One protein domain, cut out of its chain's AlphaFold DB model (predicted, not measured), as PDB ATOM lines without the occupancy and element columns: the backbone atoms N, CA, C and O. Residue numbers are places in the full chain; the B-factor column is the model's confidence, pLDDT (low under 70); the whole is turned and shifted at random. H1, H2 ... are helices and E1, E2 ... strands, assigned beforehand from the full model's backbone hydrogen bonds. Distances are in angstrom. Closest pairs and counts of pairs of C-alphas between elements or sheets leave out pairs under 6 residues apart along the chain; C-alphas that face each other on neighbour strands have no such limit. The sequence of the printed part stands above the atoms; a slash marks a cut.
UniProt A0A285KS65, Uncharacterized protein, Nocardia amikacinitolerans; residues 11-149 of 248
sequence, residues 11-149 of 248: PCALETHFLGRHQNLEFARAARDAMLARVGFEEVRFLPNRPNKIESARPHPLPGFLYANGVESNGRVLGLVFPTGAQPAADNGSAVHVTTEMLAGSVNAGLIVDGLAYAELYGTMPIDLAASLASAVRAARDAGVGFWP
ATOM      1  N   PRO A  11     123.280  88.803 279.713       80.06
ATOM      2  CA  PRO A  11     122.091  88.411 280.453       80.06
ATOM      3  C   PRO A  11     121.316  87.410 279.589       80.06
ATOM      4  O   PRO A  11     120.984  87.682 278.435       80.06
ATOM      5  N   CYS A  12     121.054  86.234 280.142       88.38
ATOM      6  CA  CYS A  12     120.422  85.130 279.437       88.38
ATOM      7  C   CYS A  12     118.981  84.999 279.944       88.38
ATOM      8  O   CYS A  12     118.711  84.321 280.938       88.38
ATOM      9  N   ALA A  13     118.063  85.734 279.310       96.00
ATOM     10  CA  ALA A  13     116.628  85.640 279.577       96.00
ATOM     11  C   ALA A  13     116.040  84.353 278.979       96.00
ATOM     12  O   ALA A  13     116.598  83.793 278.034       96.00
ATOM     13  N   LEU A  14     114.899  83.902 279.508       98.19
ATOM     14  CA  LEU A  14     114.226  82.711 278.989       98.19
ATOM     15  C   LEU A  14     113.849  82.875 277.508       98.19
ATOM     16  O   LEU A  14     113.429  83.948 277.064       98.19
ATOM     17  N   GLU A  15     113.969  81.792 276.742       97.12
ATOM     18  CA  GLU A  15     113.755  81.815 275.295       97.12
ATOM     19  C   GLU A  15     112.278  82.066 274.945       97.12
ATOM     20  O   GLU A  15     111.404  81.233 275.188       97.12
ATOM     21  N   THR A  16     111.993  83.190 274.278       95.69
ATOM     22  CA  THR A  16     110.670  83.433 273.661       95.69
ATOM     23  C   THR A  16     110.466  82.625 272.380       95.69
ATOM     24  O   THR A  16     109.333  82.489 271.913       95.69
ATOM     25  N   HIS A  17     111.563  82.164 271.769       93.56
ATOM     26  CA  HIS A  17     111.584  81.309 270.589       93.56
ATOM     27  C   HIS A  17     112.990  80.725 270.352       93.56
ATOM     28  O   HIS A  17     113.969  81.457 270.298       93.56
ATOM     29  N   PHE A  18     113.081  79.422 270.103       95.12
ATOM     30  CA  PHE A  18     114.283  78.730 269.639       95.12
ATOM     31  C   PHE A  18     113.870  77.457 268.888       95.12
ATOM     32  O   PHE A  18     113.183  76.609 269.448       95.12
ATOM     33  N   LEU A  19     114.225  77.335 267.602       95.31
ATOM     34  CA  LEU A  19     113.840  76.198 266.738       95.31
ATOM     35  C   LEU A  19     112.335  75.837 266.799       95.31
ATOM     36  O   LEU A  19     111.954  74.670 266.805       95.31
ATOM     37  N   GLY A  20     111.461  76.848 266.866       93.88
ATOM     38  CA  GLY A  20     110.006  76.649 266.959       93.88
ATOM     39  C   GLY A  20     109.499  76.202 268.339       93.88
ATOM     40  O   GLY A  20     108.329  75.841 268.467       93.88
ATOM     41  N   ARG A  21     110.356  76.226 269.364       96.50
ATOM     42  CA  ARG A  21     110.030  75.995 270.781       96.50
ATOM     43  C   ARG A  21     110.249  77.263 271.600       96.50
ATOM     44  O   ARG A  21     110.809  78.228 271.092       96.50
ATOM     45  N   HIS A  22     109.776  77.284 272.837       97.00
ATOM     46  CA  HIS A  22     109.990  78.372 273.793       97.00
ATOM     47  C   HIS A  22     110.093  77.805 275.213       97.00
ATOM     48  O   HIS A  22     109.682  76.668 275.442       97.00
ATOM     49  N   GLN A  23     110.654  78.582 276.134       97.94
ATOM     50  CA  GLN A  23     110.556  78.340 277.576       97.94
ATOM     51  C   GLN A  23     109.248  78.933 278.116       97.94
ATOM     52  O   GLN A  23     108.404  79.387 277.334       97.94
ATOM     53  N   ASN A  24     109.090  78.964 279.442       98.19
ATOM     54  CA  ASN A  24     107.941  79.594 280.081       98.19
ATOM     55  C   ASN A  24     107.742  81.039 279.565       98.19
ATOM     56  O   ASN A  24     108.569  81.930 279.789       98.19
ATOM     57  N   LEU A  25     106.639  81.262 278.840       97.12
ATOM     58  CA  LEU A  25     106.400  82.520 278.127       97.12
ATOM     59  C   LEU A  25     106.046  83.684 279.043       97.12
ATOM     60  O   LEU A  25     106.227  84.825 278.624       97.12
ATOM     61  N   GLU A  26     105.536  83.425 280.247       97.38
ATOM     62  CA  GLU A  26     105.239  84.477 281.218       97.38
ATOM     63  C   GLU A  26     106.535  85.199 281.593       97.38
ATOM     64  O   GLU A  26     106.677  86.396 281.333       97.38
ATOM     65  N   PHE A  27     107.535  84.452 282.061       98.19
ATOM     66  CA  PHE A  27     108.829  85.016 282.442       98.19
ATOM     67  C   PHE A  27     109.657  85.483 281.238       98.19
ATOM     68  O   PHE A  27     110.281  86.543 281.299       98.19
ATOM     69  N   ALA A  28     109.624  84.756 280.113       97.62
ATOM     70  CA  ALA A  28     110.331  85.169 278.898       97.62
ATOM     71  C   ALA A  28     109.824  86.525 278.365       97.62
ATOM     72  O   ALA A  28     110.606  87.377 277.938       97.62
ATOM     73  N   ARG A  29     108.503  86.752 278.400       96.88
ATOM     74  CA  ARG A  29     107.902  88.030 277.988       96.88
ATOM     75  C   ARG A  29     108.084  89.111 279.043       96.88
ATOM     76  O   ARG A  29     108.356  90.242 278.658       96.88
ATOM     77  N   ALA A  30     108.026  88.773 280.331       97.69
ATOM     78  CA  ALA A  30     108.336  89.716 281.403       97.69
ATOM     79  C   ALA A  30     109.757  90.285 281.257       97.69
ATOM     80  O   ALA A  30     109.936  91.496 281.336       97.69
ATOM     81  N   ALA A  31     110.750  89.448 280.934       97.81
ATOM     82  CA  ALA A  31     112.116  89.898 280.663       97.81
ATOM     83  C   ALA A  31     112.201  90.852 279.459       97.81
ATOM     84  O   ALA A  31     112.844  91.900 279.533       97.81
ATOM     85  N   ARG A  32     111.516  90.522 278.355       96.69
ATOM     86  CA  ARG A  32     111.418  91.389 277.168       96.69
ATOM     87  C   ARG A  32     110.784  92.741 277.507       96.69
ATOM     88  O   ARG A  32     111.304  93.776 277.098       96.69
ATOM     89  N   ASP A  33     109.668  92.731 278.226       97.06
ATOM     90  CA  ASP A  33     108.902  93.940 278.534       97.06
ATOM     91  C   ASP A  33     109.653  94.822 279.538       97.06
ATOM     92  O   ASP A  33     109.757  96.032 279.335       97.06
ATOM     93  N   ALA A  34     110.285  94.215 280.549       97.56
ATOM     94  CA  ALA A  34     111.166  94.910 281.482       97.56
ATOM     95  C   ALA A  34     112.381  95.523 280.778       97.56
ATOM     96  O   ALA A  34     112.752  96.651 281.084       97.56
ATOM     97  N   MET A  35     112.985  94.826 279.810       96.88
ATOM     98  CA  MET A  35     114.096  95.364 279.021       96.88
ATOM     99  C   MET A  35     113.677  96.631 278.269       96.88
ATOM    100  O   MET A  35     114.357  97.651 278.365       96.88
ATOM    101  N   LEU A  36     112.536  96.593 277.575       96.81
ATOM    102  CA  LEU A  36     112.017  97.741 276.827       96.81
ATOM    103  C   LEU A  36     111.688  98.921 277.750       96.81
ATOM    104  O   LEU A  36     112.099 100.046 277.462       96.81
ATOM    105  N   ALA A  37     111.038  98.651 278.884       97.06
ATOM    106  CA  ALA A  37     110.733  99.662 279.893       97.06
ATOM    107  C   ALA A  37     112.006 100.277 280.499       97.06
ATOM    108  O   ALA A  37     112.106 101.496 280.620       97.06
ATOM    109  N   ARG A  38     113.014  99.456 280.823       96.62
ATOM    110  CA  ARG A  38     114.308  99.900 281.377       96.62
ATOM    111  C   ARG A  38     115.120 100.734 280.393       96.62
ATOM    112  O   ARG A  38     115.859 101.612 280.823       96.62
ATOM    113  N   VAL A  39     115.002 100.466 279.093       96.38
ATOM    114  CA  VAL A  39     115.601 101.324 278.065       96.38
ATOM    115  C   VAL A  39     114.870 102.669 277.996       96.38
ATOM    116  O   VAL A  39     115.525 103.686 277.799       96.38
ATOM    117  N   GLY A  40     113.555 102.694 278.225       96.56
ATOM    118  CA  GLY A  40     112.730 103.908 278.225       96.56
ATOM    119  C   GLY A  40     111.614 103.899 277.179       96.56
ATOM    120  O   GLY A  40     111.025 104.941 276.903       96.56
ATOM    121  N   PHE A  41     111.335 102.745 276.564       97.00
ATOM    122  CA  PHE A  41     110.148 102.581 275.735       97.00
ATOM    123  C   PHE A  41     108.920 102.309 276.605       97.00
ATOM    124  O   PHE A  41     108.933 101.490 277.519       97.00
ATOM    125  N   GLU A  42     107.829 102.954 276.239       95.00
ATOM    126  CA  GLU A  42     106.497 102.871 276.814       95.00
ATOM    127  C   GLU A  42     105.494 102.470 275.718       95.00
ATOM    128  O   GLU A  42     105.807 102.435 274.520       95.00
ATOM    129  N   GLU A  43     104.268 102.138 276.131       95.50
ATOM    130  CA  GLU A  43     103.149 101.802 275.235       95.50
ATOM    131  C   GLU A  43     103.521 100.836 274.092       95.50
ATOM    132  O   GLU A  43     103.037 100.960 272.963       95.50
ATOM    133  N   VAL A  44     104.408  99.872 274.362       97.00
ATOM    134  CA  VAL A  44     104.881  98.948 273.330       97.00
ATOM    135  C   VAL A  44     103.740  98.022 272.921       97.00
ATOM    136  O   VAL A  44     103.193  97.274 273.731       97.00
ATOM    137  N   ARG A  45     103.401  98.044 271.634       96.56
ATOM    138  CA  ARG A  45     102.434  97.138 271.017       96.56
ATOM    139  C   ARG A  45     103.171  96.131 270.159       96.56
ATOM    140  O   ARG A  45     104.002  96.499 269.330       96.56
ATOM    141  N   PHE A  46     102.837  94.861 270.333       95.81
ATOM    142  CA  PHE A  46     103.353  93.769 269.515       95.81
ATOM    143  C   PHE A  46     102.326  93.364 268.464       95.81
ATOM    144  O   PHE A  46     101.122  93.435 268.699       95.81
ATOM    145  N   LEU A  47     102.804  92.885 267.317       95.06
ATOM    146  CA  LEU A  47     101.935  92.345 266.278       95.06
ATOM    147  C   LEU A  47     101.158  91.124 266.816       95.06
ATOM    148  O   LEU A  47     101.803  90.177 267.278       95.06
ATOM    149  N   PRO A  48      99.817  91.059 266.673       90.25
ATOM    150  CA  PRO A  48      99.005  89.968 267.230       90.25
ATOM    151  C   PRO A  48      99.451  88.565 266.793       90.25
ATOM    152  O   PRO A  48      99.528  87.647 267.600       90.25
ATOM    153  N   ASN A  49      99.826  88.416 265.517       90.12
ATOM    154  CA  ASN A  49     100.249  87.135 264.935       90.12
ATOM    155  C   ASN A  49     101.768  86.899 265.015       90.12
ATOM    156  O   ASN A  49     102.269  85.875 264.554       90.12
ATOM    157  N   ARG A  50     102.528  87.872 265.533       87.81
ATOM    158  CA  ARG A  50     103.986  87.807 265.690       87.81
ATOM    159  C   ARG A  50     104.355  88.476 267.018       87.81
ATOM    160  O   ARG A  50     104.923  89.566 266.997       87.81
ATOM    161  N   PRO A  51     104.075  87.836 268.167       85.50
ATOM    162  CA  PRO A  51     104.139  88.476 269.485       85.50
ATOM    163  C   PRO A  51     105.554  88.890 269.917       85.50
ATOM    164  O   PRO A  51     105.699  89.566 270.924       85.50
ATOM    165  N   ASN A  52     106.590  88.528 269.153       88.19
ATOM    166  CA  ASN A  52     107.979  88.959 269.348       88.19
ATOM    167  C   ASN A  52     108.399  90.084 268.374       88.19
ATOM    168  O   ASN A  52     109.580  90.407 268.266       88.19
ATOM    169  N   LYS A  53     107.458  90.658 267.614       92.69
ATOM    170  CA  LYS A  53     107.687  91.774 266.689       92.69
ATOM    171  C   LYS A  53     106.897  92.989 267.157       92.69
ATOM    172  O   LYS A  53     105.683  92.908 267.319       92.69
ATOM    173  N   ILE A  54     107.599  94.100 267.349       94.50
ATOM    174  CA  ILE A  54     107.001  95.377 267.733       94.50
ATOM    175  C   ILE A  54     106.237  95.943 266.529       94.50
ATOM    176  O   ILE A  54     106.770  96.014 265.424       94.50
ATOM    177  N   GLU A  55     104.979  96.307 266.754       96.38
ATOM    178  CA  GLU A  55     104.132  97.064 265.831       96.38
ATOM    179  C   GLU A  55     104.325  98.571 266.038       96.38
ATOM    180  O   GLU A  55     104.471  99.318 265.074       96.38
ATOM    181  N   SER A  56     104.347  99.019 267.297       96.69
ATOM    182  CA  SER A  56     104.603 100.413 267.671       96.69
ATOM    183  C   SER A  56     105.152 100.516 269.096       96.69
ATOM    184  O   SER A  56     104.967  99.610 269.905       96.69
ATOM    185  N   ALA A  57     105.844 101.613 269.395       96.81
ATOM    186  CA  ALA A  57     106.336 101.961 270.726       96.81
ATOM    187  C   ALA A  57     106.384 103.489 270.858       96.81
ATOM    188  O   ALA A  57     106.516 104.193 269.847       96.81
ATOM    189  N   ARG A  58     106.288 104.011 272.083       95.19
ATOM    190  CA  ARG A  58     106.432 105.444 272.369       95.19
ATOM    191  C   ARG A  58     107.360 105.655 273.561       95.19
ATOM    192  O   ARG A  58     107.256 104.900 274.502       95.19
ATOM    193  N   PRO A  59     108.229 106.669 273.565       94.62
ATOM    194  CA  PRO A  59     108.618 107.484 272.419       94.62
ATOM    195  C   PRO A  59     109.432 106.667 271.393       94.62
ATOM    196  O   PRO A  59     110.108 105.699 271.728       94.62
ATOM    197  N   HIS A  60     109.363 107.058 270.121       91.62
ATOM    198  CA  HIS A  60     110.203 106.515 269.052       91.62
ATOM    199  C   HIS A  60     110.430 107.609 267.987       91.62
ATOM    200  O   HIS A  60     109.442 108.123 267.457       91.62
ATOM    201  N   PRO A  61     111.683 107.986 267.663       92.88
ATOM    202  CA  PRO A  61     112.940 107.427 268.168       92.88
ATOM    203  C   PRO A  61     113.216 107.778 269.639       92.88
ATOM    204  O   PRO A  61     112.680 108.750 270.167       92.88
ATOM    205  N   LEU A  62     114.071 106.978 270.280       93.12
ATOM    206  CA  LEU A  62     114.530 107.158 271.658       93.12
ATOM    207  C   LEU A  62     116.073 107.212 271.653       93.12
ATOM    208  O   LEU A  62     116.692 106.309 271.083       93.12
ATOM    209  N   PRO A  63     116.711 108.255 272.217       92.56
ATOM    210  CA  PRO A  63     118.166 108.331 272.274       92.56
ATOM    211  C   PRO A  63     118.723 107.317 273.279       92.56
ATOM    212  O   PRO A  63     118.173 107.131 274.364       92.56
ATOM    213  N   GLY A  64     119.849 106.695 272.940       92.12
ATOM    214  CA  GLY A  64     120.526 105.734 273.805       92.12
ATOM    215  C   GLY A  64     121.948 105.454 273.335       92.12
ATOM    216  O   GLY A  64     122.350 105.876 272.250       92.12
ATOM    217  N   PHE A  65     122.705 104.740 274.164       94.06
ATOM    218  CA  PHE A  65     124.048 104.271 273.843       94.06
ATOM    219  C   PHE A  65     124.278 102.876 274.431       94.06
ATOM    220  O   PHE A  65     123.524 102.398 275.284       94.06
ATOM    221  N   LEU A  66     125.337 102.224 273.963       94.19
ATOM    222  CA  LEU A  66     125.821 100.966 274.509       94.19
ATOM    223  C   LEU A  66     127.349 100.961 274.518       94.19
ATOM    224  O   LEU A  66     127.973 101.605 273.672       94.19
ATOM    225  N   TYR A  67     127.946 100.210 275.440       93.12
ATOM    226  CA  TYR A  67     129.362  99.846 275.346       93.12
ATOM    227  C   TYR A  67     129.467  98.493 274.656       93.12
ATOM    228  O   TYR A  67     129.024  97.487 275.211       93.12
ATOM    229  N   ALA A  68     130.026  98.473 273.448       90.38
ATOM    230  CA  ALA A  68     130.257  97.253 272.685       90.38
ATOM    231  C   ALA A  68     131.699  96.770 272.845       90.38
ATOM    232  O   ALA A  68     132.626  97.576 272.868       90.38
ATOM    233  N   ASN A  69     131.878  95.450 272.868       81.50
ATOM    234  CA  ASN A  69     133.194  94.802 272.831       81.50
ATOM    235  C   ASN A  69     133.424  93.983 271.550       81.50
ATOM    236  O   ASN A  69     134.481  93.401 271.337       81.50
ATOM    237  N   GLY A  70     132.432  93.935 270.662       80.00
ATOM    238  CA  GLY A  70     132.577  93.285 269.370       80.00
ATOM    239  C   GLY A  70     131.261  92.779 268.813       80.00
ATOM    240  O   GLY A  70     130.175  93.130 269.282       80.00
ATOM    241  N   VAL A  71     131.397  91.939 267.796       80.88
ATOM    242  CA  VAL A  71     130.304  91.249 267.125       80.88
ATOM    243  C   VAL A  71     130.635  89.762 267.154       80.88
ATOM    244  O   VAL A  71     131.731  89.377 266.751       80.88
ATOM    245  N   GLU A  72     129.732  88.937 267.677       75.69
ATOM    246  CA  GLU A  72     129.936  87.485 267.704       75.69
ATOM    247  C   GLU A  72     129.673  86.836 266.337       75.69
ATOM    248  O   GLU A  72     129.267  87.496 265.379       75.69
ATOM    249  N   SER A  73     129.922  85.528 266.230       72.38
ATOM    250  CA  SER A  73     129.928  84.783 264.963       72.38
ATOM    251  C   SER A  73     128.603  84.820 264.188       72.38
ATOM    252  O   SER A  73     128.617  84.675 262.966       72.38
ATOM    253  N   ASN A  74     127.469  85.062 264.854       71.19
ATOM    254  CA  ASN A  74     126.160  85.233 264.215       71.19
ATOM    255  C   ASN A  74     125.800  86.703 263.920       71.19
ATOM    256  O   ASN A  74     124.660  86.996 263.554       71.19
ATOM    257  N   GLY A  75     126.747  87.636 264.051       77.12
ATOM    258  CA  GLY A  75     126.544  89.046 263.726       77.12
ATOM    259  C   GLY A  75     125.896  89.880 264.837       77.12
ATOM    260  O   GLY A  75     125.546  91.037 264.593       77.12
ATOM    261  N   ARG A  76     125.712  89.341 266.051       80.06
ATOM    262  CA  ARG A  76     125.132  90.084 267.183       80.06
ATOM    263  C   ARG A  76     126.198  90.914 267.888       80.06
ATOM    264  O   ARG A  76     127.301  90.445 268.150       80.06
ATOM    265  N   VAL A  77     125.844  92.148 268.234       84.62
ATOM    266  CA  VAL A  77     126.697  93.019 269.048       84.62
ATOM    267  C   VAL A  77     126.752  92.477 270.476       84.62
ATOM    268  O   VAL A  77     125.714  92.254 271.096       84.62
ATOM    269  N   LEU A  78     127.963  92.311 271.002       84.06
ATOM    270  CA  LEU A  78     128.200  92.016 272.412       84.06
ATOM    271  C   LEU A  78     128.382  93.338 273.153       84.06
ATOM    272  O   LEU A  78     129.365  94.044 272.913       84.06
ATOM    273  N   GLY A  79     127.455  93.687 274.045       89.25
ATOM    274  CA  GLY A  79     127.554  94.953 274.759       89.25
ATOM    275  C   GLY A  79     126.600  95.149 275.931       89.25
ATOM    276  O   GLY A  79     125.654  94.389 276.147       89.25
ATOM    277  N   LEU A  80     126.877  96.218 276.674       92.94
ATOM    278  CA  LEU A  80     126.062  96.720 277.773       92.94
ATOM    279  C   LEU A  80     125.167  97.845 277.275       92.94
ATOM    280  O   LEU A  80     125.670  98.861 276.793       92.94
ATOM    281  N   VAL A  81     123.858  97.670 277.416       95.00
ATOM    282  CA  VAL A  81     122.858  98.679 277.058       95.00
ATOM    283  C   VAL A  81     122.536  99.518 278.287       95.00
ATOM    284  O   VAL A  81     122.397  98.976 279.385       95.00
ATOM    285  N   PHE A  82     122.389 100.829 278.110       95.81
ATOM    286  CA  PHE A  82     122.069 101.754 279.196       95.81
ATOM    287  C   PHE A  82     120.682 102.380 279.015       95.81
ATOM    288  O   PHE A  82     120.258 102.585 277.873       95.81
ATOM    289  N   PRO A  83     119.976 102.689 280.119       95.69
ATOM    290  CA  PRO A  83     118.722 103.434 280.073       95.69
ATOM    291  C   PRO A  83     118.865 104.772 279.346       95.69
ATOM    292  O   PRO A  83     119.908 105.431 279.425       95.69
ATOM    293  N   THR A  84     117.800 105.234 278.696       93.00
ATOM    294  CA  THR A  84     117.769 106.592 278.154       93.00
ATOM    295  C   THR A  84     117.974 107.632 279.252       93.00
ATOM    296  O   THR A  84     117.464 107.517 280.362       93.00
ATOM    297  N   GLY A  85     118.745 108.672 278.925       91.25
ATOM    298  CA  GLY A  85     119.131 109.731 279.856       91.25
ATOM    299  C   GLY A  85     120.439 109.448 280.597       91.25
ATOM    300  O   GLY A  85     121.059 110.393 281.091       91.25
ATOM    301  N   ALA A  86     120.913 108.194 280.606       94.00
ATOM    302  CA  ALA A  86     122.265 107.885 281.058       94.00
ATOM    303  C   ALA A  86     123.302 108.632 280.203       94.00
ATOM    304  O   ALA A  86     123.101 108.861 279.007       94.00
ATOM    305  N   GLN A  87     124.414 109.015 280.828       93.50
ATOM    306  CA  GLN A  87     125.499 109.731 280.165       93.50
ATOM    307  C   GLN A  87     126.643 108.763 279.846       93.50
ATOM    308  O   GLN A  87     127.071 108.029 280.744       93.50
ATOM    309  N   PRO A  88     127.151 108.738 278.601       93.88
ATOM    310  CA  PRO A  88     128.334 107.958 278.286       93.88
ATOM    311  C   PRO A  88     129.553 108.550 279.005       93.88
ATOM    312  O   PRO A  88     129.669 109.760 279.186       93.88
ATOM    313  N   ALA A  89     130.481 107.688 279.408       92.25
ATOM    314  CA  ALA A  89     131.706 108.077 280.104       92.25
ATOM    315  C   ALA A  89     132.760 108.685 279.161       92.25
ATOM    316  O   ALA A  89     133.751 109.243 279.626       92.25
ATOM    317  N   ALA A  90     132.570 108.545 277.847       92.25
ATOM    318  CA  ALA A  90     133.476 109.031 276.816       92.25
ATOM    319  C   ALA A  90     132.727 109.298 275.501       92.25
ATOM    320  O   ALA A  90     131.593 108.849 275.317       92.25
ATOM    321  N   ASP A  91     133.392 109.986 274.573       94.00
ATOM    322  CA  ASP A  91     132.872 110.248 273.232       94.00
ATOM    323  C   ASP A  91     132.680 108.958 272.424       94.00
ATOM    324  O   ASP A  91     133.390 107.962 272.608       94.00
ATOM    325  N   ASN A  92     131.758 109.000 271.461       93.31
ATOM    326  CA  ASN A  92     131.472 107.883 270.562       93.31
ATOM    327  C   ASN A  92     132.745 107.347 269.884       93.31
ATOM    328  O   ASN A  92     133.500 108.097 269.267       93.31
ATOM    329  N   GLY A  93     132.946 106.029 269.958       91.06
ATOM    330  CA  GLY A  93     134.110 105.344 269.387       91.06
ATOM    331  C   GLY A  93     135.345 105.315 270.293       91.06
ATOM    332  O   GLY A  93     136.324 104.655 269.949       91.06
ATOM    333  N   SER A  94     135.305 105.974 271.453       92.81
ATOM    334  CA  SER A  94     136.386 105.899 272.437       92.81
ATOM    335  C   SER A  94     136.441 104.528 273.104       92.81
ATOM    336  O   SER A  94     135.414 103.903 273.372       92.81
ATOM    337  N   ALA A  95     137.654 104.077 273.427       91.19
ATOM    338  CA  ALA A  95     137.836 102.925 274.298       91.19
ATOM    339  C   ALA A  95     137.415 103.291 275.727       91.19
ATOM    340  O   ALA A  95     137.828 104.322 276.258       91.19
ATOM    341  N   VAL A  96     136.617 102.428 276.352       91.31
ATOM    342  CA  VAL A  96     136.108 102.632 277.710       91.31
ATOM    343  C   VAL A  96     136.428 101.408 278.553       91.31
ATOM    344  O   VAL A  96     136.126 100.280 278.167       91.31
ATOM    345  N   HIS A  97     137.037 101.629 279.717       91.12
ATOM    346  CA  HIS A  97     137.202 100.587 280.721       91.12
ATOM    347  C   HIS A  97     135.919 100.487 281.548       91.12
ATOM    348  O   HIS A  97     135.601 101.391 282.315       91.12
ATOM    349  N   VAL A  98     135.165  99.406 281.356       92.12
ATOM    350  CA  VAL A  98     133.907  99.177 282.075       92.12
ATOM    351  C   VAL A  98     134.202  98.776 283.518       92.12
ATOM    352  O   VAL A  98     134.856  97.762 283.751       92.12
ATOM    353  N   THR A  99     133.675  99.543 284.472       94.19
ATOM    354  CA  THR A  99     133.742  99.227 285.906       94.19
ATOM    355  C   THR A  99     132.498  98.471 286.384       94.19
ATOM    356  O   THR A  99     131.484  98.390 285.681       94.19
ATOM    357  N   THR A 100     132.547  97.939 287.605       94.75
ATOM    358  CA  THR A 100     131.401  97.305 288.274       94.75
ATOM    359  C   THR A 100     130.226  98.262 288.469       94.75
ATOM    360  O   THR A 100     129.076  97.859 288.313       94.75
ATOM    361  N   GLU A 101     130.485  99.546 288.725       95.38
ATOM    362  CA  GLU A 101     129.446 100.572 288.883       95.38
ATOM    363  C   GLU A 101     128.747 100.849 287.550       95.38
ATOM    364  O   GLU A 101     127.519 100.934 287.487       95.38
ATOM    365  N   MET A 102     129.521 100.940 286.464       95.00
ATOM    366  CA  MET A 102     128.966 101.095 285.120       95.00
ATOM    367  C   MET A 102     128.130  99.877 284.728       95.00
ATOM    368  O   MET A 102     127.034 100.026 284.193       95.00
ATOM    369  N   LEU A 103     128.616  98.671 285.024       95.19
ATOM    370  CA  LEU A 103     127.869  97.438 284.804       95.19
ATOM    371  C   LEU A 103     126.551  97.428 285.588       95.19
ATOM    372  O   LEU A 103     125.511  97.133 285.002       95.19
ATOM    373  N   ALA A 104     126.570  97.797 286.869       95.62
ATOM    374  CA  ALA A 104     125.372  97.865 287.703       95.62
ATOM    375  C   ALA A 104     124.325  98.863 287.169       95.62
ATOM    376  O   ALA A 104     123.127  98.635 287.320       95.62
ATOM    377  N   GLY A 105     124.765  99.936 286.500       96.00
ATOM    378  CA  GLY A 105     123.888 100.907 285.835       96.00
ATOM    379  C   GLY A 105     123.312 100.454 284.485       96.00
ATOM    380  O   GLY A 105     122.508 101.176 283.895       96.00
ATOM    381  N   SER A 106     123.717  99.290 283.971       96.88
ATOM    382  CA  SER A 106     123.226  98.774 282.690       96.88
ATOM    383  C   SER A 106     121.839  98.134 282.808       96.88
ATOM    384  O   SER A 106     121.469  97.556 283.835       96.88
ATOM    385  N   VAL A 107     121.080  98.151 281.709       97.25
ATOM    386  CA  VAL A 107     119.832  97.384 281.576       97.25
ATOM    387  C   VAL A 107     120.097  95.891 281.773       97.25
ATOM    388  O   VAL A 107     119.294  95.211 282.407       97.25
ATOM    389  N   ASN A 108     121.244  95.396 281.293       95.31
ATOM    390  CA  ASN A 108     121.666  94.005 281.429       95.31
ATOM    391  C   ASN A 108     121.691  93.555 282.902       95.31
ATOM    392  O   ASN A 108     121.074  92.547 283.244       95.31
ATOM    393  N   ALA A 109     122.368  94.316 283.770       96.44
ATOM    394  CA  ALA A 109     122.423  94.024 285.202       96.44
ATOM    395  C   ALA A 109     121.054  94.204 285.872       96.44
ATOM    396  O   ALA A 109     120.683  93.406 286.730       96.44
ATOM    397  N   GLY A 110     120.272  95.194 285.433       97.69
ATOM    398  CA  GLY A 110     118.905  95.401 285.907       97.69
ATOM    399  C   GLY A 110     118.004  94.175 285.736       97.69
ATOM    400  O   GLY A 110     117.294  93.811 286.667       97.69
ATOM    401  N   LEU A 111     118.071  93.495 284.586       98.38
ATOM    402  CA  LEU A 111     117.291  92.270 284.346       98.38
ATOM    403  C   LEU A 111     117.702  91.110 285.263       98.38
ATOM    404  O   LEU A 111     116.856  90.310 285.654       98.38
ATOM    405  N   ILE A 112     118.988  91.015 285.605       98.06
ATOM    406  CA  ILE A 112     119.495  90.006 286.543       98.06
ATOM    407  C   ILE A 112     118.976  90.287 287.957       98.06
ATOM    408  O   ILE A 112     118.474  89.380 288.618       98.06
ATOM    409  N   VAL A 113     119.047  91.547 288.399       98.19
ATOM    410  CA  VAL A 113     118.546  91.974 289.717       98.19
ATOM    411  C   VAL A 113     117.039  91.732 289.850       98.19
ATOM    412  O   VAL A 113     116.587  91.302 290.907       98.19
ATOM    413  N   ASP A 114     116.274  91.923 288.774       98.38
ATOM    414  CA  ASP A 114     114.831  91.639 288.743       98.38
ATOM    415  C   ASP A 114     114.497  90.136 288.693       98.38
ATOM    416  O   ASP A 114     113.322  89.773 288.624       98.38
ATOM    417  N   GLY A 115     115.494  89.245 288.669       98.31
ATOM    418  CA  GLY A 115     115.271  87.806 288.502       98.31
ATOM    419  C   GLY A 115     114.611  87.456 287.165       98.31
ATOM    420  O   GLY A 115     113.804  86.531 287.095       98.31
ATOM    421  N   LEU A 116     114.906  88.225 286.112       98.44
ATOM    422  CA  LEU A 116     114.373  88.051 284.755       98.44
ATOM    423  C   LEU A 116     115.426  87.536 283.762       98.44
ATOM    424  O   LEU A 116     115.110  87.269 282.601       98.44
ATOM    425  N   ALA A 117     116.671  87.357 284.204       97.88
ATOM    426  CA  ALA A 117     117.736  86.752 283.418       97.88
ATOM    427  C   ALA A 117     118.734  85.994 284.304       97.88
ATOM    428  O   ALA A 117     119.038  86.414 285.420       97.88
ATOM    429  N   TYR A 118     119.295  84.913 283.760       97.06
ATOM    430  CA  TYR A 118     120.525  84.310 284.276       97.06
ATOM    431  C   TYR A 118     121.737  85.152 283.854       97.06
ATOM    432  O   TYR A 118     121.654  85.942 282.908       97.06
ATOM    433  N   ALA A 119     122.889  84.932 284.486       94.62
ATOM    434  CA  ALA A 119     124.168  85.412 283.974       94.62
ATOM    435  C   ALA A 119     124.872  84.292 283.191       94.62
ATOM    436  O   ALA A 119     125.228  83.270 283.770       94.62
ATOM    437  N   GLU A 120     125.085  84.478 281.883       91.62
ATOM    438  CA  GLU A 120     126.022  83.651 281.109       91.62
ATOM    439  C   GLU A 120     127.393  84.342 281.141       91.62
ATOM    440  O   GLU A 120     127.613  85.363 280.478       91.62
ATOM    441  N   LEU A 121     128.282  83.828 281.992       93.00
ATOM    442  CA  LEU A 121     129.612  84.384 282.221       93.00
ATOM    443  C   LEU A 121     130.631  83.696 281.318       93.00
ATOM    444  O   LEU A 121     130.561  82.489 281.105       93.00
ATOM    445  N   TYR A 122     131.598  84.461 280.820       89.38
ATOM    446  CA  TYR A 122     132.650  83.953 279.945       89.38
ATOM    447  C   TYR A 122     134.019  84.059 280.614       89.38
ATOM    448  O   TYR A 122     134.293  85.052 281.290       89.38
ATOM    449  N   GLY A 123     134.904  83.085 280.372       88.50
ATOM    450  CA  GLY A 123     136.272  83.062 280.924       88.50
ATOM    451  C   GLY A 123     137.144  84.245 280.484       88.50
ATOM    452  O   GLY A 123     138.113  84.617 281.138       88.50
ATOM    453  N   THR A 124     136.749  84.899 279.397       84.88
ATOM    454  CA  THR A 124     137.386  86.090 278.830       84.88
ATOM    455  C   THR A 124     136.848  87.404 279.419       84.88
ATOM    456  O   THR A 124     137.294  88.474 279.021       84.88
ATOM    457  N   MET A 125     135.911  87.374 280.369       86.62
ATOM    458  CA  MET A 125     135.427  88.570 281.067       86.62
ATOM    459  C   MET A 125     136.403  89.008 282.175       86.62
ATOM    460  O   MET A 125     136.982  88.153 282.845       86.62
ATOM    461  N   PRO A 126     136.564  90.321 282.446       89.81
ATOM    462  CA  PRO A 126     137.237  90.769 283.662       89.81
ATOM    463  C   PRO A 126     136.595  90.151 284.910       89.81
ATOM    464  O   PRO A 126     135.376  90.223 285.086       89.81
ATOM    465  N   ILE A 127     137.419  89.560 285.778       90.56
ATOM    466  CA  ILE A 127     136.953  88.736 286.902       90.56
ATOM    467  C   ILE A 127     136.016  89.492 287.853       90.56
ATOM    468  O   ILE A 127     135.025  88.926 288.306       90.56
ATOM    469  N   ASP A 128     136.266  90.781 288.084       93.75
ATOM    470  CA  ASP A 128     135.443  91.611 288.970       93.75
ATOM    471  C   ASP A 128     134.031  91.828 288.402       93.75
ATOM    472  O   ASP A 128     133.048  91.821 289.145       93.75
ATOM    473  N   LEU A 129     133.899  91.946 287.074       94.31
ATOM    474  CA  LEU A 129     132.597  92.060 286.410       94.31
ATOM    475  C   LEU A 129     131.823  90.740 286.492       94.31
ATOM    476  O   LEU A 129     130.633  90.745 286.816       94.31
ATOM    477  N   ALA A 130     132.503  89.612 286.262       93.75
ATOM    478  CA  ALA A 130     131.903  88.285 286.384       93.75
ATOM    479  C   ALA A 130     131.428  88.021 287.823       93.75
ATOM    480  O   ALA A 130     130.280  87.632 288.040       93.75
ATOM    481  N   ALA A 131     132.275  88.323 288.812       95.31
ATOM    482  CA  ALA A 131     131.946  88.193 290.228       95.31
ATOM    483  C   ALA A 131     130.764  89.089 290.633       95.31
ATOM    484  O   ALA A 131     129.881  88.638 291.368       95.31
ATOM    485  N   SER A 132     130.710  90.325 290.124       96.50
ATOM    486  CA  SER A 132     129.603  91.252 290.382       96.50
ATOM    487  C   SER A 132     128.265  90.708 289.871       96.50
ATOM    488  O   SER A 132     127.271  90.779 290.594       96.50
ATOM    489  N   LEU A 133     128.215  90.141 288.661       96.38
ATOM    490  CA  LEU A 133     126.980  89.548 288.128       96.38
ATOM    491  C   LEU A 133     126.602  88.266 288.845       96.38
ATOM    492  O   LEU A 133     125.431  88.084 289.169       96.38
ATOM    493  N   ALA A 134     127.579  87.410 289.142       97.06
ATOM    494  CA  ALA A 134     127.328  86.198 289.903       97.06
ATOM    495  C   ALA A 134     126.733  86.522 291.280       97.06
ATOM    496  O   ALA A 134     125.797  85.868 291.737       97.06
ATOM    497  N   SER A 135     127.233  87.579 291.928       98.00
ATOM    498  CA  SER A 135     126.678  88.064 293.189       98.00
ATOM    499  C   SER A 135     125.255  88.598 293.037       98.00
ATOM    500  O   SER A 135     124.430  88.349 293.914       98.00
ATOM    501  N   ALA A 136     124.952  89.313 291.950       98.00
ATOM    502  CA  ALA A 136     123.606  89.816 291.685       98.00
ATOM    503  C   ALA A 136     122.603  88.677 291.433       98.00
ATOM    504  O   ALA A 136     121.494  88.723 291.962       98.00
ATOM    505  N   VAL A 137     123.007  87.633 290.696       98.00
ATOM    506  CA  VAL A 137     122.189  86.427 290.488       98.00
ATOM    507  C   VAL A 137     121.884  85.748 291.820       98.00
ATOM    508  O   VAL A 137     120.713  85.535 292.126       98.00
ATOM    509  N   ARG A 138     122.908  85.468 292.641       98.00
ATOM    510  CA  ARG A 138     122.718  84.847 293.964       98.00
ATOM    511  C   ARG A 138     121.778  85.664 294.843       98.00
ATOM    512  O   ARG A 138     120.840  85.112 295.400       98.00
ATOM    513  N   ALA A 139     121.967  86.982 294.897       98.50
ATOM    514  CA  ALA A 139     121.101  87.858 295.679       98.50
ATOM    515  C   ALA A 139     119.636  87.813 295.208       98.50
ATOM    516  O   ALA A 139     118.732  87.722 296.036       98.50
ATOM    517  N   ALA A 140     119.390  87.848 293.894       98.31
ATOM    518  CA  ALA A 140     118.038  87.746 293.349       98.31
ATOM    519  C   ALA A 140     117.410  86.368 293.630       98.31
ATOM    520  O   ALA A 140     116.229  86.293 293.984       98.31
ATOM    521  N   ARG A 141     118.208  85.295 293.519       97.56
ATOM    522  CA  ARG A 141     117.815  83.909 293.805       97.56
ATOM    523  C   ARG A 141     117.432  83.722 295.271       97.56
ATOM    524  O   ARG A 141     116.329  83.254 295.543       97.56
ATOM    525  N   ASP A 142     118.289  84.151 296.193       97.38
ATOM    526  CA  ASP A 142     118.069  84.056 297.644       97.38
ATOM    527  C   ASP A 142     116.846  84.868 298.093       97.38
ATOM    528  O   ASP A 142     116.104  84.459 298.985       97.38
ATOM    529  N   ALA A 143     116.602  86.010 297.445       98.25
ATOM    530  CA  ALA A 143     115.433  86.844 297.695       98.25
ATOM    531  C   ALA A 143     114.143  86.323 297.027       98.25
ATOM    532  O   ALA A 143     113.071  86.877 297.272       98.25
ATOM    533  N   GLY A 144     114.222  85.284 296.184       97.88
ATOM    534  CA  GLY A 144     113.068  84.721 295.480       97.88
ATOM    535  C   GLY A 144     112.414  85.692 294.492       97.88
ATOM    536  O   GLY A 144     111.196  85.666 294.321       97.88
ATOM    537  N   VAL A 145     113.196  86.574 293.870       98.06
ATOM    538  CA  VAL A 145     112.689  87.601 292.945       98.06
ATOM    539  C   VAL A 145     112.454  87.006 291.550       98.06
ATOM    540  O   VAL A 145     113.122  86.059 291.141       98.06
ATOM    541  N   GLY A 146     111.506  87.556 290.791       98.06
ATOM    542  CA  GLY A 146     111.285  87.163 289.399       98.06
ATOM    543  C   GLY A 146     110.968  85.672 289.253       98.06
ATOM    544  O   GLY A 146     110.073  85.155 289.922       98.06
ATOM    545  N   PHE A 147     111.689  84.977 288.370       97.75
ATOM    546  CA  PHE A 147     111.426  83.565 288.084       97.75
ATOM    547  C   PHE A 147     112.056  82.586 289.084       97.75
ATOM    548  O   PHE A 147     111.779  81.390 288.996       97.75
ATOM    549  N   TRP A 148     112.901  83.037 290.021       97.81
ATOM    550  CA  TRP A 148     113.696  82.135 290.867       97.81
ATOM    551  C   TRP A 148     112.873  81.111 291.668       97.81
ATOM    552  O   TRP A 148     113.249  79.938 291.664       97.81
ATOM    553  N   PRO A 149     111.718  81.455 292.279       97.62
ATOM    554  CA  PRO A 149     110.879  80.461 292.961       97.62
ATOM    555  C   PRO A 149     110.327  79.373 292.024       97.62
ATOM    556  O   PRO A 149     110.071  78.242 292.453       97.62
TER     557      PRO A 149
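Overview. This is residues 11 to 149 of the 248 residues of an uncharacterized protein of Nocardia amikacinitolerans (UniProt A0A285KS65). A short helix, H3, sits in the middle, with the longer helices H1 and H4 packed on it at steep angles and the short helix H2 packed on one part of H4. Two separate two-stranded hairpins complete the picture: E1 and E2 lie far out beside H1, while E3 and E4 lie elsewhere, with E4 coming close to H3. The printed part has 139 residues, with four named helices and five named strands in the order H1, E1, E2, E3, E4, H2, H3, E5, H4; both two-stranded sheets are antiparallel, and the class is mixed, helices and strands. The whole is compact, with a radius of gyration of the C-alphas of 15.7 A, and rounded, with spans of 42 by 37 by 30 A.

Along the chain. Residues 11 to 24 hold no named element. H1, residues 25 to 39, begins at C-alpha 25 (106.400, 82.520, 278.127) and is 20.9 A long. E1 is residues 42 to 47, 15.6 A, and E2 is residues 50 to 58, 19.0 A; E2 bends by 59 degrees at residue 53. E3 is residues 66 to 71, 13.0 A, and E4 residues 77 to 81, 10.5 A. H2 is residues 100 to 104, H3 residues 107 to 113 and E5 residues 118 to 120. H4, residues 127 to 142, 22.2 A, ends at C-alpha 142 (118.069, 84.056, 297.644).

Arrangement. Residues 11 to 12 pair antiparallel with residues 118 to 119 of E5, which pairs with no named strand. H1 touches H3, closest at the C-alphas of Arg 38 and Val 107, 6.1 A apart, at a steep tilt of 49 degrees, opposite ways. The hairpin E1 and E2 has N 45 and O 56 within hydrogen-bond range at 2.8 A. The hairpin E3 and E4 has N 69 and O 78 within hydrogen-bond range at 2.9 A. The closest C-alphas of E4 and H3, those of Val 81 and Val 107, are 5.6 A apart. H4 touches H3 with residues 133 to 140 alone, closest at the C-alphas of Val 113 and Ala 140, 5.6 A, at a steep tilt of 46 degrees, the same way. H4 touches H2 with residues 128 to 132 alone, closest at the C-alphas of Thr 100 and Leu 129, 5.7 A. H1 and H4 are apart. Each O i to N i+4 pair is within hydrogen-bond range in H1, H2 and H4, and 2 of 3 are in H3.

Size, cuts and confidence. The two C-alphas farthest apart, those of Asn 49 and Asp 128, are 42.9 A apart. The printed part has no cut. The link from E4 to H2, 18 residues, is long. The mean pLDDT of the printed part is 93.6, and no printed residue is under 70.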